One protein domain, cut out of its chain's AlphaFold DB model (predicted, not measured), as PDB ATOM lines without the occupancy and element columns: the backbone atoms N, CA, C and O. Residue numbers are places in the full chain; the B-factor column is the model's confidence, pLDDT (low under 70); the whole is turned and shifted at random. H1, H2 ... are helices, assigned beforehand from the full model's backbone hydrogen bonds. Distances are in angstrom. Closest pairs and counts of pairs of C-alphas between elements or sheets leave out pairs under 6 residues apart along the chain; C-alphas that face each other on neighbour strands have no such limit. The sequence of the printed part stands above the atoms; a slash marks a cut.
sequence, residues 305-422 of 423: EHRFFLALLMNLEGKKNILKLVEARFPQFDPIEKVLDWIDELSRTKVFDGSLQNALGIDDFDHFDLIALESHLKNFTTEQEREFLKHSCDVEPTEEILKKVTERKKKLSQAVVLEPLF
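What this domain is: This is residues 305 to 422 of the 423 residues of an uncharacterized protein of Acidobacteria bacterium (UniProt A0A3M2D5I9). What shape? H1 and H2 pack on H3, which makes a hairpin with H4 in the middle; H6 crosses H4, and H5 is nearby. Which parts? The 118 printed residues include six named helices, H1 to H6: all helix. It is compact: the radius of gyration of the C-alphas is 14.5 A, spans 38 by 37 by 22 A.

How they stand to each other: What pairs? H3, residues 335 to 348, and H4, residues 367 to 378, touch, opposite ways at a shallow tilt of 25 degrees, C-alphas 336 and 377 closest at 6.7 A. What follows? H6, residues 399 to 413, touches H4, C-alphas 372 and 405 closest at 5.2 A. Each helix has every O i to N i+4 pair within hydrogen-bond range.

Where its parts are: The rest? H1 is residues 305 to 315, H2 319 to 329, H5 382 to 393. Anchors? C-alpha 305 is at (335.532, 64.312, 244.656), C-alpha 413 at (347.931, 81.909, 250.887).

The domain as a whole: Long links? Residues 349 to 366 are a long link. Low confidence? Residues 352 to 355 have pLDDT under 70.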
ATOM      1  N   GLU A 305     335.250  63.008 245.262       91.19
ATOM      2  CA  GLU A 305     335.532  64.312 244.656       91.19
ATOM      3  C   GLU A 305     336.479  65.142 245.526       91.19
ATOM      4  O   GLU A 305     337.442  65.715 245.024       91.19
ATOM      5  N   HIS A 306     336.280  65.128 246.845       91.81
ATOM      6  CA  HIS A 306     337.198  65.779 247.784       91.81
ATOM      7  C   HIS A 306     338.577  65.125 247.774       91.81
ATOM      8  O   HIS A 306     339.593  65.818 247.761       91.81
ATOM      9  N   ARG A 307     338.640  63.784 247.728       89.06
ATOM     10  CA  ARG A 307     339.910  63.055 247.571       89.06
ATOM     11  C   ARG A 307     340.596  63.418 246.254       89.06
ATOM     12  O   ARG A 307     341.815  63.566 246.242       89.06
ATOM     13  N   PHE A 308     339.833  63.586 245.173       90.50
ATOM     14  CA  PHE A 308     340.354  64.087 243.903       90.50
ATOM     15  C   PHE A 308     340.916  65.503 244.042       90.50
ATOM     16  O   PHE A 308     342.059  65.729 243.655       90.50
ATOM     17  N   PHE A 309     340.180  66.427 244.656       94.19
ATOM     18  CA  PHE A 309     340.640  67.797 244.866       94.19
ATOM     19  C   PHE A 309     341.931  67.870 245.697       94.19
ATOM     20  O   PHE A 309     342.896  68.516 245.289       94.19
ATOM     21  N   LEU A 310     342.010  67.131 246.806       92.38
ATOM     22  CA  LEU A 310     343.239  67.027 247.599       92.38
ATOM     23  C   LEU A 310     344.401  66.420 246.802       92.38
ATOM     24  O   LEU A 310     345.541  66.863 246.941       92.38
ATOM     25  N   ALA A 311     344.131  65.438 245.936       90.44
ATOM     26  CA  ALA A 311     345.148  64.889 245.044       90.44
ATOM     27  C   ALA A 311     345.666  65.932 244.039       90.44
ATOM     28  O   ALA A 311     346.861  65.923 243.744       90.44
ATOM     29  N   LEU A 312     344.816  66.851 243.560       92.81
ATOM     30  CA  LEU A 312     345.245  67.976 242.723       92.81
ATOM     31  C   LEU A 312     346.159  68.929 243.500       92.81
ATOM     32  O   LEU A 312     347.262  69.204 243.035       92.81
ATOM     33  N   LEU A 313     345.743  69.368 244.694       93.50
ATOM     34  CA  LEU A 313     346.524  70.281 245.542       93.50
ATOM     35  C   LEU A 313     347.891  69.696 245.916       93.50
ATOM     36  O   LEU A 313     348.905  70.386 245.935       93.50
ATOM     37  N   MET A 314     347.965  68.396 246.180       90.38
ATOM     38  CA  MET A 314     349.232  67.747 246.512       90.38
ATOM     39  C   MET A 314     350.252  67.818 245.362       90.38
ATOM     40  O   MET A 314     351.450  67.958 245.615       90.38
ATOM     41  N   ASN A 315     349.779  67.761 244.116       86.19
ATOM     42  CA  ASN A 315     350.606  67.450 242.949       86.19
ATOM     43  C   ASN A 315     350.883  68.593 242.005       86.19
ATOM     44  O   ASN A 315     351.976  68.689 241.440       86.19
ATOM     45  N   LEU A 316     349.859  69.398 241.789       89.62
ATOM     46  CA  LEU A 316     349.901  70.478 240.840       89.62
ATOM     47  C   LEU A 316     350.240  71.755 241.575       89.62
ATOM     48  O   LEU A 316     349.761  72.004 242.674       89.62
ATOM     49  N   GLU A 317     351.056  72.564 240.926       88.06
ATOM     50  CA  GLU A 317     351.315  73.933 241.329       88.06
ATOM     51  C   GLU A 317     350.572  74.839 240.350       88.06
ATOM     52  O   GLU A 317     350.513  74.563 239.142       88.06
ATOM     53  N   GLY A 318     349.968  75.897 240.877       91.12
ATOM     54  CA  GLY A 318     349.236  76.866 240.085       91.12
ATOM     55  C   GLY A 318     347.762  76.534 239.911       91.12
ATOM     56  O   GLY A 318     347.387  75.502 239.341       91.12
ATOM     57  N   LYS A 319     346.903  77.498 240.268       94.06
ATOM     58  CA  LYS A 319     345.444  77.407 240.063       94.06
ATOM     59  C   LYS A 319     345.049  77.062 238.625       94.06
ATOM     60  O   LYS A 319     344.091  76.330 238.423       94.06
ATOM     61  N   LYS A 320     345.804  77.515 237.615       93.06
ATOM     62  CA  LYS A 320     345.521  77.215 236.198       93.06
ATOM     63  C   LYS A 320     345.563  75.713 235.900       93.06
ATOM     64  O   LYS A 320     344.675  75.203 235.224       93.06
ATOM     65  N   ASN A 321     346.574  75.007 236.410       91.38
ATOM     66  CA  ASN A 321     346.726  73.567 236.191       91.38
ATOM     67  C   ASN A 321     345.641  72.777 236.929       91.38
ATOM     68  O   ASN A 321     345.095  71.819 236.382       91.38
ATOM     69  N   ILE A 322     345.311  73.211 238.147       94.62
ATOM     70  CA  ILE A 322     344.254  72.611 238.965       94.62
ATOM     71  C   ILE A 322     342.898  72.771 238.268       94.62
ATOM     72  O   ILE A 322     342.246  71.769 237.987       94.62
ATOM     73  N   LEU A 323     342.512  74.001 237.907       95.50
ATOM     74  CA  LEU A 323     341.229  74.292 237.258       95.50
ATOM     75  C   LEU A 323     341.075  73.550 235.924       95.50
ATOM     76  O   LEU A 323     340.010  73.002 235.663       95.50
ATOM     77  N   LYS A 324     342.148  73.426 235.130       92.75
ATOM     78  CA  LYS A 324     342.141  72.644 233.883       92.75
ATOM     79  C   LYS A 324     341.772  71.171 234.109       92.75
ATOM     80  O   LYS A 324     341.055  70.586 233.299       92.75
ATOM     81  N   LEU A 325     342.267  70.542 235.180       91.25
ATOM     82  CA  LEU A 325     341.908  69.153 235.489       91.25
ATOM     83  C   LEU A 325     340.526  69.015 236.127       91.25
ATOM     84  O   LEU A 325     339.881  67.983 235.935       91.25
ATOM     85  N   VAL A 326     340.064  70.035 236.854       94.62
ATOM     86  CA  VAL A 326     338.678  70.091 237.331       94.62
ATOM     87  C   VAL A 326     337.726  70.147 236.139       94.62
ATOM     88  O   VAL A 326     336.865  69.280 236.036       94.62
ATOM     89  N   GLU A 327     337.950  71.060 235.194       94.50
ATOM     90  CA  GLU A 327     337.164  71.194 233.959       94.50
ATOM     91  C   GLU A 327     337.163  69.894 233.137       94.50
ATOM     92  O   GLU A 327     336.113  69.417 232.714       94.50
ATOM     93  N   ALA A 328     338.323  69.247 232.973       89.25
ATOM     94  CA  ALA A 328     338.417  67.993 232.225       89.25
ATOM     95  C   ALA A 328     337.620  66.835 232.859       89.25
ATOM     96  O   ALA A 328     337.140  65.951 232.146       89.25
ATOM     97  N   ARG A 329     337.500  66.802 234.194       88.25
ATOM     98  CA  ARG A 329     336.754  65.754 234.914       88.25
ATOM     99  C   ARG A 329     335.272  66.093 235.080       88.25
ATOM    100  O   ARG A 329     334.451  65.179 235.080       88.25
ATOM    101  N   PHE A 330     334.951  67.374 235.217       93.00
ATOM    102  CA  PHE A 330     333.623  67.905 235.516       93.00
ATOM    103  C   PHE A 330     333.215  68.969 234.478       93.00
ATOM    104  O   PHE A 330     332.974  70.115 234.849       93.00
ATOM    105  N   PRO A 331     333.120  68.612 233.180       94.38
ATOM    106  CA  PRO A 331     332.933  69.579 232.091       94.38
ATOM    107  C   PRO A 331     331.593  70.327 232.130       94.38
ATOM    108  O   PRO A 331     331.406  71.304 231.414       94.38
ATOM    109  N   GLN A 332     330.635  69.849 232.923       96.62
ATOM    110  CA  GLN A 332     329.316  70.447 233.090       96.62
ATOM    111  C   GLN A 332     329.249  71.519 234.189       96.62
ATOM    112  O   GLN A 332     328.199  72.136 234.349       96.62
ATOM    113  N   PHE A 333     330.321  71.706 234.962       95.88
ATOM    114  CA  PHE A 333     330.388  72.666 236.062       95.88
ATOM    115  C   PHE A 333     331.448  73.731 235.774       95.88
ATOM    116  O   PHE A 333     332.472  73.431 235.158       95.88
ATOM    117  N   ASP A 334     331.235  74.954 236.262       97.31
ATOM    118  CA  ASP A 334     332.313  75.937 236.307       97.31
ATOM    119  C   ASP A 334     333.410  75.434 237.271       97.31
ATOM    120  O   ASP A 334     333.113  75.055 238.411       97.31
ATOM    121  N   PRO A 335     334.683  75.375 236.841       97.31
ATOM    122  CA  PRO A 335     335.739  74.787 237.652       97.31
ATOM    123  C   PRO A 335     336.061  75.610 238.905       97.31
ATOM    124  O   PRO A 335     336.541  75.038 239.883       97.31
ATOM    125  N   ILE A 336     335.821  76.928 238.899       97.69
ATOM    126  CA  ILE A 336     336.038  77.782 240.072       97.69
ATOM    127  C   ILE A 336     334.927  77.536 241.087       97.69
ATOM    128  O   ILE A 336     335.241  77.256 242.241       97.69
ATOM    129  N   GLU A 337     333.662  77.569 240.663       96.94
ATOM    130  CA  GLU A 337     332.515  77.251 241.525       96.94
ATOM    131  C   GLU A 337     332.682  75.868 242.162       96.94
ATOM    132  O   GLU A 337     332.605  75.731 243.380       96.94
ATOM    133  N   LYS A 338     333.067  74.861 241.369       97.62
ATOM    134  CA  LYS A 338     333.282  73.501 241.875       97.62
ATOM    135  C   LYS A 338     334.389  73.419 242.935       97.62
ATOM    136  O   LYS A 338     334.263  72.670 243.904       97.62
ATOM    137  N   VAL A 339     335.478  74.174 242.766       97.56
ATOM    138  CA  VAL A 339     336.561  74.259 243.763       97.56
ATOM    139  C   VAL A 339     336.089  74.959 245.037       97.56
ATOM    140  O   VAL A 339     336.434  74.511 246.131       97.56
ATOM    141  N   LEU A 340     335.310  76.034 244.911       97.44
ATOM    142  CA  LEU A 340     334.755  76.760 246.054       97.44
ATOM    143  C   LEU A 340     333.784  75.887 246.852       97.44
ATOM    144  O   LEU A 340     333.902  75.845 248.076       97.44
ATOM    145  N   ASP A 341     332.922  75.127 246.176       97.06
ATOM    146  CA  ASP A 341     332.005  74.170 246.803       97.06
ATOM    147  C   ASP A 341     332.768  73.129 247.628       97.06
ATOM    148  O   ASP A 341     332.484  72.926 248.809       97.06
ATOM    149  N   TRP A 342     333.800  72.502 247.050       97.00
ATOM    150  CA  TRP A 342     334.608  71.525 247.784       97.00
ATOM    151  C   TRP A 342     335.317  72.138 248.990       97.00
ATOM    152  O   TRP A 342     335.445  71.483 250.023       97.00
ATOM    153  N   ILE A 343     335.794  73.379 248.883       96.31
ATOM    154  CA  ILE A 343     336.448  74.076 249.994       96.31
ATOM    155  C   ILE A 343     335.441  74.403 251.098       96.31
ATOM    156  O   ILE A 343     335.739  74.145 252.264       96.31
ATOM    157  N   ASP A 344     334.248  74.894 250.764       95.62
ATOM    158  CA  ASP A 344     333.183  75.126 251.744       95.62
ATOM    159  C   ASP A 344     332.798  73.818 252.457       95.62
ATOM    160  O   ASP A 344     332.802  73.752 253.689       95.62
ATOM    161  N   GLU A 345     332.581  72.734 251.711       94.88
ATOM    162  CA  GLU A 345     332.259  71.416 252.268       94.88
ATOM    163  C   GLU A 345     333.378  70.875 253.181       94.88
ATOM    164  O   GLU A 345     333.115  70.403 254.296       94.88
ATOM    165  N   LEU A 346     334.642  70.982 252.761       93.44
ATOM    166  CA  LEU A 346     335.797  70.568 253.566       93.44
ATOM    167  C   LEU A 346     335.965  71.434 254.823       93.44
ATOM    168  O   LEU A 346     336.318  70.913 255.884       93.44
ATOM    169  N   SER A 347     335.666  72.732 254.747       92.44
ATOM    170  CA  SER A 347     335.723  73.643 255.898       92.44
ATOM    171  C   SER A 347     334.677  73.320 256.974       92.44
ATOM    172  O   SER A 347     334.896  73.582 258.156       92.44
ATOM    173  N   ARG A 348     333.557  72.695 256.586       90.56
ATOM    174  CA  ARG A 348     332.479  72.265 257.495       90.56
ATOM    175  C   ARG A 348     332.644  70.827 257.979       90.56
ATOM    176  O   ARG A 348     331.958  70.398 258.910       90.56
ATOM    177  N   THR A 349     333.550  70.073 257.363       89.06
ATOM    178  CA  THR A 349     333.819  68.682 257.722       89.06
ATOM    179  C   THR A 349     334.625  68.625 259.016       89.06
ATOM    180  O   THR A 349     335.799  68.995 259.054       89.06
ATOM    181  N   LYS A 350     333.993  68.140 260.090       82.19
ATOM    182  CA  LYS A 350     334.653  67.927 261.383       82.19
ATOM    183  C   LYS A 350     335.610  66.744 261.303       82.19
ATOM    184  O   LYS A 350     335.248  65.682 260.802       82.19
ATOM    185  N   VAL A 351     336.798  66.911 261.869       82.25
ATOM    186  CA  VAL A 351     337.806  65.854 261.984       82.25
ATOM    187  C   VAL A 351     337.979  65.459 263.448       82.25
ATOM    188  O   VAL A 351     337.861  66.288 264.345       82.25
ATOM    189  N   PHE A 352     338.252  64.179 263.705       69.88
ATOM    190  CA  PHE A 352     338.482  63.661 265.065       69.88
ATOM    191  C   PHE A 352     339.877  63.998 265.617       69.88
ATOM    192  O   PHE A 352     340.257  63.546 266.698       69.88
ATOM    193  N   ASP A 353     340.657  64.773 264.871       69.69
ATOM    194  CA  ASP A 353     341.974  65.229 265.270       69.69
ATOM    195  C   ASP A 353     341.859  66.518 266.086       69.69
ATOM    196  O   ASP A 353     341.544  67.570 265.542       69.69
ATOM    197  N   GLY A 354     342.139  66.450 267.391       62.53
ATOM    198  CA  GLY A 354     342.020  67.602 268.292       62.53
ATOM    199  C   GLY A 354     342.930  68.792 267.958       62.53
ATOM    200  O   GLY A 354     342.773  69.844 268.569       62.53
ATOM    201  N   SER A 355     343.867  68.643 267.012       66.44
ATOM    202  CA  SER A 355     344.697  69.745 266.503       66.44
ATOM    203  C   SER A 355     344.081  70.505 265.320       66.44
ATOM    204  O   SER A 355     344.644  71.512 264.902       66.44
ATOM    205  N   LEU A 356     342.955  70.043 264.768       71.75
ATOM    206  CA  LEU A 356     342.326  70.616 263.578       71.75
ATOM    207  C   LEU A 356     340.842  70.908 263.841       71.75
ATOM    208  O   LEU A 356     340.099  70.034 264.282       71.75
ATOM    209  N   GLN A 357     340.378  72.118 263.516       76.81
ATOM    210  CA  GLN A 357     338.951  72.462 263.623       76.81
ATOM    211  C   GLN A 357     338.105  71.859 262.490       76.81
ATOM    212  O   GLN A 357     336.939  71.517 262.692       76.81
ATOM    213  N   ASN A 358     338.690  71.717 261.298       85.75
ATOM    214  CA  ASN A 358     338.035  71.191 260.101       85.75
ATOM    215  C   ASN A 358     339.018  70.443 259.190       85.75
ATOM    216  O   ASN A 358     340.226  70.432 259.433       85.75
ATOM    217  N   ALA A 359     338.505  69.835 258.117       87.31
ATOM    218  CA  ALA A 359     339.315  69.062 257.180       87.31
ATOM    219  C   ALA A 359     340.316  69.910 256.372       87.31
ATOM    220  O   ALA A 359     341.271  69.348 255.841       87.31
ATOM    221  N   LEU A 360     340.161  71.238 256.304       88.38
ATOM    222  CA  LEU A 360     341.176  72.134 255.731       88.38
ATOM    223  C   LEU A 360     342.285  72.471 256.738       88.38
ATOM    224  O   LEU A 360     343.427  72.712 256.345       88.38
ATOM    225  N   GLY A 361     341.992  72.421 258.037       86.69
ATOM    226  CA  GLY A 361     342.881  72.895 259.096       86.69
ATOM    227  C   GLY A 361     343.027  74.415 259.105       86.69
ATOM    228  O   GLY A 361     344.112  74.915 259.384       86.69
ATOM    229  N   ILE A 362     341.966  75.134 258.729       88.19
ATOM    230  CA  ILE A 362     341.921  76.600 258.740       88.19
ATOM    231  C   ILE A 362     340.908  77.027 259.796       88.19
ATOM    232  O   ILE A 362     339.715  76.770 259.640       88.19
ATOM    233  N   ASP A 363     341.387  77.676 260.855       84.81
ATOM    234  CA  ASP A 363     340.542  78.152 261.953       84.81
ATOM    235  C   ASP A 363     339.621  79.286 261.498       84.81
ATOM    236  O   ASP A 363     340.020  80.118 260.675       84.81
ATOM    237  N   ASP A 364     338.400  79.334 262.042       86.19
ATOM    238  CA  ASP A 364     337.402  80.382 261.772       86.19
ATOM    239  C   ASP A 364     337.227  80.678 260.267       86.19
ATOM    240  O   ASP A 364     337.278  81.834 259.826       86.19
ATOM    241  N   PHE A 365     337.114  79.610 259.468       91.69
ATOM    242  CA  PHE A 365     336.814  79.705 258.041       91.69
ATOM    243  C   PHE A 365     335.358  80.150 257.855       91.69
ATOM    244  O   PHE A 365     334.434  79.471 258.308       91.69
ATOM    245  N   ASP A 366     335.158  81.304 257.222       91.12
ATOM    246  CA  ASP A 366     333.854  81.944 257.060       91.12
ATOM    247  C   ASP A 366     333.575  82.367 255.603       91.12
ATOM    248  O   ASP A 366     334.354  82.128 254.679       91.12
ATOM    249  N   HIS A 367     332.429  83.012 255.377       90.38
ATOM    250  CA  HIS A 367     332.022  83.461 254.046       90.38
ATOM    251  C   HIS A 367     332.993  84.477 253.406       90.38
ATOM    252  O   HIS A 367     333.143  84.495 252.185       90.38
ATOM    253  N   PHE A 368     333.705  85.291 254.197       91.25
ATOM    254  CA  PHE A 368     334.717  86.205 253.658       91.25
ATOM    255  C   PHE A 368     335.962  85.462 253.173       91.25
ATOM    256  O   PHE A 368     336.618  85.947 252.251       91.25
ATOM    257  N   ASP A 369     336.290  84.299 253.749       94.81
ATOM    258  CA  ASP A 369     337.348  83.435 253.217       94.81
ATOM    259  C   ASP A 369     336.964  82.895 251.822       94.81
ATOM    260  O   ASP A 369     337.792  82.917 250.909       94.81
ATOM    261  N   LEU A 370     335.700  82.505 251.605       94.69
ATOM    262  CA  LEU A 370     335.214  82.082 250.280       94.69
ATOM    263  C   LEU A 370     335.259  83.217 249.251       94.69
ATOM    264  O   LEU A 370     335.802  83.024 248.166       94.69
ATOM    265  N   ILE A 371     334.777  84.413 249.605       93.12
ATOM    266  CA  ILE A 371     334.845  85.601 248.735       93.12
ATOM    267  C   ILE A 371     336.296  85.927 248.358       93.12
ATOM    268  O   ILE A 371     336.608  86.191 247.194       93.12
ATOM    269  N   ALA A 372     337.194  85.912 249.347       94.25
ATOM    270  CA  ALA A 372     338.614  86.171 249.145       94.25
ATOM    271  C   ALA A 372     339.231  85.183 248.153       94.25
ATOM    272  O   ALA A 372     339.986  85.584 247.259       94.25
ATOM    273  N   LEU A 373     338.888  83.904 248.300       96.06
ATOM    274  CA  LEU A 373     339.369  82.859 247.420       96.06
ATOM    275  C   LEU A 373     338.785  82.974 246.012       96.06
ATOM    276  O   LEU A 373     339.537  82.883 245.048       96.06
ATOM    277  N   GLU A 374     337.484  83.213 245.874       96.12
ATOM    278  CA  GLU A 374     336.829  83.373 244.574       96.12
ATOM    279  C   GLU A 374     337.430  84.536 243.784       96.12
ATOM    280  O   GLU A 374     337.820  84.372 242.625       96.12
ATOM    281  N   SER A 375     337.593  85.688 244.439       94.44
ATOM    282  CA  SER A 375     338.243  86.864 243.859       94.44
ATOM    283  C   SER A 375     339.665  86.546 243.381       94.44
ATOM    284  O   SER A 375     340.061  86.928 242.274       94.44
ATOM    285  N   HIS A 376     340.428  85.783 244.174       95.19
ATOM    286  CA  HIS A 376     341.753  85.314 243.770       95.19
ATOM    287  C   HIS A 376     341.683  84.364 242.571       95.19
ATOM    288  O   HIS A 376     342.409  84.560 241.596       95.19
ATOM    289  N   LEU A 377     340.812  83.354 242.590       95.69
ATOM    290  CA  LEU A 377     340.697  82.365 241.515       95.69
ATOM    291  C   LEU A 377     340.284  83.008 240.184       95.69
ATOM    292  O   LEU A 377     340.871  82.678 239.150       95.69
ATOM    293  N   LYS A 378     339.378  83.993 240.221       95.06
ATOM    294  CA  LYS A 378     338.927  84.761 239.049       95.06
ATOM    295  C   LYS A 378     339.917  85.840 238.582       95.06
ATOM    296  O   LYS A 378     339.742  86.383 237.497       95.06
ATOM    297  N   ASN A 379     340.996  86.099 239.331       94.12
ATOM    298  CA  ASN A 379     341.962  87.183 239.080       94.12
ATOM    299  C   ASN A 379     341.308  88.570 239.030       94.12
ATOM    300  O   ASN A 379     341.634  89.374 238.156       94.12
ATOM    301  N   PHE A 380     340.376  88.845 239.941       93.81
ATOM    302  CA  PHE A 380     339.724  90.147 239.972       93.81
ATOM    303  C   PHE A 380     340.723  91.278 240.215       93.81
ATOM    304  O   PHE A 380     341.612  91.186 241.066       93.81
ATOM    305  N   THR A 381     340.551  92.369 239.470       90.75
ATOM    306  CA  THR A 381     341.135  93.664 239.820       90.75
ATOM    307  C   THR A 381     340.443  94.226 241.062       90.75
ATOM    308  O   THR A 381     339.349  93.800 241.428       90.75
ATOM    309  N   THR A 382     341.039  95.242 241.691       85.56
ATOM    310  CA  THR A 382     340.423  95.929 242.838       85.56
ATOM    311  C   THR A 382     339.020  96.464 242.522       85.56
ATOM    312  O   THR A 382     338.153  96.461 243.390       85.56
ATOM    313  N   GLU A 383     338.779  96.912 241.287       86.81
ATOM    314  CA  GLU A 383     337.465  97.399 240.843       86.81
ATOM    315  C   GLU A 383     336.456  96.253 240.713       86.81
ATOM    316  O   GLU A 383     335.372  96.328 241.284       86.81
ATOM    317  N   GLN A 384     336.842  95.152 240.060       91.12
ATOM    318  CA  GLN A 384     335.997  93.957 239.933       91.12
ATOM    319  C   GLN A 384     335.675  93.335 241.296       91.12
ATOM    320  O   GLN A 384     334.573  92.847 241.521       91.12
ATOM    321  N   GLU A 385     336.623  93.378 242.233       89.12
ATOM    322  CA  GLU A 385     336.423  92.909 243.602       89.12
ATOM    323  C   GLU A 385     335.426  93.784 244.372       89.12
ATOM    324  O   GLU A 385     334.596  93.244 245.103       89.12
ATOM    325  N   ARG A 386     335.436  95.113 244.169       87.38
ATOM    326  CA  ARG A 386     334.408  96.013 244.724       87.38
ATOM    327  C   ARG A 386     333.026  95.706 244.162       87.38
ATOM    328  O   ARG A 386     332.078  95.591 244.933       87.38
ATOM    329  N   GLU A 387     332.903  95.559 242.846       88.44
ATOM    330  CA  GLU A 387     331.618  95.229 242.217       88.44
ATOM    331  C   GLU A 387     331.088  93.878 242.700       88.44
ATOM    332  O   GLU A 387     329.918  93.762 243.067       88.44
ATOM    333  N   PHE A 388     331.960  92.873 242.786       88.50
ATOM    334  CA  PHE A 388     331.606  91.557 243.302       88.50
ATOM    335  C   PHE A 388     331.120  91.615 244.755       88.50
ATOM    336  O   PHE A 388     330.062  91.083 245.076       88.50
ATOM    337  N   LEU A 389     331.846  92.314 245.630       87.44
ATOM    338  CA  LEU A 389     331.451  92.495 247.027       87.44
ATOM    339  C   LEU A 389     330.122  93.236 247.174       87.44
ATOM    340  O   LEU A 389     329.321  92.878 248.035       87.44
ATOM    341  N   LYS A 390     329.867  94.238 246.329       87.31
ATOM    342  CA  LYS A 390     328.594  94.963 246.318       87.31
ATOM    343  C   LYS A 390     327.419  94.034 246.020       87.31
ATOM    344  O   LYS A 390     326.376  94.156 246.656       87.31
ATOM    345  N   HIS A 391     327.599  93.103 245.083       84.88
ATOM    346  CA  HIS A 391     326.596  92.089 244.761       84.88
ATOM    347  C   HIS A 391     326.454  91.016 245.846       84.88
ATOM    348  O   HIS A 391     325.340  90.594 246.126       84.88
ATOM    349  N   SER A 392     327.552  90.588 246.470       82.00
ATOM    350  CA  SER A 392     327.531  89.513 247.473       82.00
ATOM    351  C   SER A 392     327.087  89.974 248.867       82.00
ATOM    352  O   SER A 392     326.585  89.168 249.646       82.00
ATOM    353  N   CYS A 393     327.285  91.249 249.215       76.31
ATOM    354  CA  CYS A 393     326.968  91.800 250.538       76.31
ATOM    355  C   CYS A 393     325.735  92.724 250.559       76.31
ATOM    356  O   CYS A 393     325.408  93.238 251.628       76.31
ATOM    357  N   ASP A 394     325.078  92.963 249.417       77.38
ATOM    358  CA  ASP A 394     323.935  93.884 249.251       77.38
ATOM    359  C   ASP A 394     324.183  95.334 249.740       77.38
ATOM    360  O   ASP A 394     323.249  96.112 249.951       77.38
ATOM    361  N   VAL A 395     325.449  95.737 249.903       76.75
ATOM    362  CA  VAL A 395     325.868  97.082 250.333       76.75
ATOM    363  C   VAL A 395     327.154  97.505 249.628       76.75
ATOM    364  O   VAL A 395     327.971  96.664 249.262       76.75
ATOM    365  N   GLU A 396     327.364  98.815 249.459       81.12
ATOM    366  CA  GLU A 396     328.646  99.341 248.966       81.12
ATOM    367  C   GLU A 396     329.789  98.914 249.904       81.12
ATOM    368  O   GLU A 396     329.755  99.252 251.095       81.12
ATOM    369  N   PRO A 397     330.800  98.173 249.412       81.69
ATOM    370  CA  PRO A 397     331.882  97.700 250.256       81.69
ATOM    371  C   PRO A 397     332.734  98.872 250.737       81.69
ATOM    372  O   PRO A 397     333.324  99.618 249.954       81.69
ATOM    373  N   THR A 398     332.823  99.016 252.056       86.00
ATOM    374  CA  THR A 398     333.707  99.993 252.692       86.00
ATOM    375  C   THR A 398     335.176  99.603 252.491       86.00
ATOM    376  O   THR A 398     335.507  98.436 252.263       86.00
ATOM    377  N   GLU A 399     336.091 100.566 252.650       86.31
ATOM    378  CA  GLU A 399     337.540 100.289 252.658       86.31
ATOM    379  C   GLU A 399     337.931  99.234 253.707       86.31
ATOM    380  O   GLU A 399     338.868  98.462 253.514       86.31
ATOM    381  N   GLU A 400     337.183  99.154 254.809       87.25
ATOM    382  CA  GLU A 400     337.386  98.152 255.854       87.25
ATOM    383  C   GLU A 400     337.058  96.731 255.370       87.25
ATOM    384  O   GLU A 400     337.809  95.799 255.658       87.25
ATOM    385  N   ILE A 401     335.994  96.558 254.576       87.31
ATOM    386  CA  ILE A 401     335.639  95.262 253.980       87.31
ATOM    387  C   ILE A 401     336.709  94.827 252.974       87.31
ATOM    388  O   ILE A 401     337.158  93.682 253.016       87.31
ATOM    389  N   LEU A 402     337.181  95.735 252.118       87.25
ATOM    390  CA  LEU A 402     338.251  95.434 251.155       87.25
ATOM    391  C   LEU A 402     339.557  95.046 251.852       87.25
ATOM    392  O   LEU A 402     340.228  94.083 251.460       87.25
ATOM    393  N   LYS A 403     339.899  95.758 252.930       89.88
ATOM    394  CA  LYS A 403     341.039  95.412 253.777       89.88
ATOM    395  C   LYS A 403     340.865  94.020 254.382       89.88
ATOM    396  O   LYS A 403     341.794  93.217 254.308       89.88
ATOM    397  N   LYS A 404     339.675  93.701 254.896       90.94
ATOM    398  CA  LYS A 404     339.359  92.374 255.436       90.94
ATOM    399  C   LYS A 404     339.544  91.280 254.383       90.94
ATOM    400  O   LYS A 404     340.203  90.287 254.671       90.94
ATOM    401  N   VAL A 405     339.038  91.452 253.161       90.81
ATOM    402  CA  VAL A 405     339.222  90.458 252.082       90.81
ATOM    403  C   VAL A 405     340.702  90.288 251.726       90.81
ATOM    404  O   VAL A 405     341.176  89.163 251.579       90.81
ATOM    405  N   THR A 406     341.466  91.379 251.683       91.38
ATOM    406  CA  THR A 406     342.921  91.330 251.460       91.38
ATOM    407  C   THR A 406     343.642  90.546 252.564       91.38
ATOM    408  O   THR A 406     344.510  89.716 252.285       91.38
ATOM    409  N   GLU A 407     343.266  90.760 253.826       93.69
ATOM    410  CA  GLU A 407     343.794  90.006 254.968       93.69
ATOM    411  C   GLU A 407     343.420  88.520 254.889       93.69
ATOM    412  O   GLU A 407     344.275  87.663 255.129       93.69
ATOM    413  N   ARG A 408     342.188  88.194 254.473       94.25
ATOM    414  CA  ARG A 408     341.753  86.807 254.241       94.25
ATOM    415  C   ARG A 408     342.528  86.146 253.098       94.25
ATOM    416  O   ARG A 408     343.004  85.031 253.278       94.25
ATOM    417  N   LYS A 409     342.784  86.834 251.977       94.44
ATOM    418  CA  LYS A 409     343.654  86.320 250.894       94.44
ATOM    419  C   LYS A 409     345.047  85.959 251.412       94.44
ATOM    420  O   LYS A 409     345.560  84.890 251.096       94.44
ATOM    421  N   LYS A 410     345.637  86.818 252.250       93.81
ATOM    422  CA  LYS A 410     346.941  86.562 252.878       93.81
ATOM    423  C   LYS A 410     346.898  85.380 253.852       93.81
ATOM    424  O   LYS A 410     347.825  84.580 253.870       93.81
ATOM    425  N   LYS A 411     345.831  85.253 254.648       94.25
ATOM    426  CA  LYS A 411     345.618  84.096 255.533       94.25
ATOM    427  C   LYS A 411     345.548  82.795 254.724       94.25
ATOM    428  O   LYS A 411     346.211  81.823 255.069       94.25
ATOM    429  N   LEU A 412     344.780  82.785 253.635       94.31
ATOM    430  CA  LEU A 412     344.592  81.609 252.784       94.31
ATOM    431  C   LEU A 412     345.857  81.230 252.009       94.31
ATOM    432  O   LEU A 412     346.139  80.043 251.879       94.31
ATOM    433  N   SER A 413     346.656  82.201 251.557       92.19
ATOM    434  CA  SER A 413     347.931  81.909 250.887       92.19
ATOM    435  C   SER A 413     348.984  81.310 251.822       92.19
ATOM    436  O   SER A 413     349.899  80.631 251.365       92.19
ATOM    437  N   GLN A 414     348.843  81.523 253.134       90.81
ATOM    438  CA  GLN A 414     349.674  80.904 254.169       90.81
ATOM    439  C   GLN A 414     349.151  79.530 254.614       90.81
ATOM    440  O   GLN A 414     349.849  78.808 255.328       90.81
ATOM    441  N   ALA A 415     347.935  79.148 254.210       91.38
ATOM    442  CA  ALA A 415     347.385  77.839 254.521       91.38
ATOM    443  C   ALA A 415     348.067  76.776 253.654       91.38
ATOM    444  O   ALA A 415     347.845  76.700 252.447       91.38
ATOM    445  N   VAL A 416     348.849  75.907 254.297       89.50
ATOM    446  CA  VAL A 416     349.664  74.854 253.663       89.50
ATOM    447  C   VAL A 416     348.888  74.046 252.610       89.50
ATOM    448  O   VAL A 416     349.408  73.745 251.541       89.50
ATOM    449  N   VAL A 417     347.623  73.714 252.878       91.00
ATOM    450  CA  VAL A 417     346.785  72.921 251.959       91.00
ATOM    451  C   VAL A 417     346.391  73.696 250.703       91.00
ATOM    452  O   VAL A 417     346.311  73.101 249.632       91.00
ATOM    453  N   LEU A 418     346.135  75.001 250.826       94.62
ATOM    454  CA  LEU A 418     345.629  75.844 249.739       94.62
ATOM    455  C   LEU A 418     346.733  76.598 248.997       94.62
ATOM    456  O   LEU A 418     346.468  77.096 247.906       94.62
ATOM    457  N   GLU A 419     347.959  76.626 249.524       93.56
ATOM    458  CA  GLU A 419     349.152  77.200 248.886       93.56
ATOM    459  C   GLU A 419     349.248  76.924 247.366       93.56
ATOM    460  O   GLU A 419     349.478  77.875 246.619       93.56
ATOM    461  N   PRO A 420     348.976  75.707 246.848       94.00
ATOM    462  CA  PRO A 420     349.033  75.426 245.409       94.00
ATOM    463  C   PRO A 420     348.094  76.265 244.528       94.00
ATOM    464  O   PRO A 420     348.339  76.395 243.330       94.00
ATOM    465  N   LEU A 421     347.020  76.825 245.093       95.38
ATOM    466  CA  LEU A 421     346.111  77.741 244.397       95.38
ATOM    467  C   LEU A 421     346.667  79.173 244.315       95.38
ATOM    468  O   LEU A 421     346.151  79.976 243.537       95.38
ATOM    469  N   PHE A 422     347.680  79.501 245.119       93.38
ATOM    470  CA  PHE A 422     348.296  80.829 245.224       93.38
ATOM    471  C   PHE A 422     349.685  80.928 244.586       93.38
ATOM    472  O   PHE A 422     350.124  82.048 244.324       93.38
TER     473      PHE A 422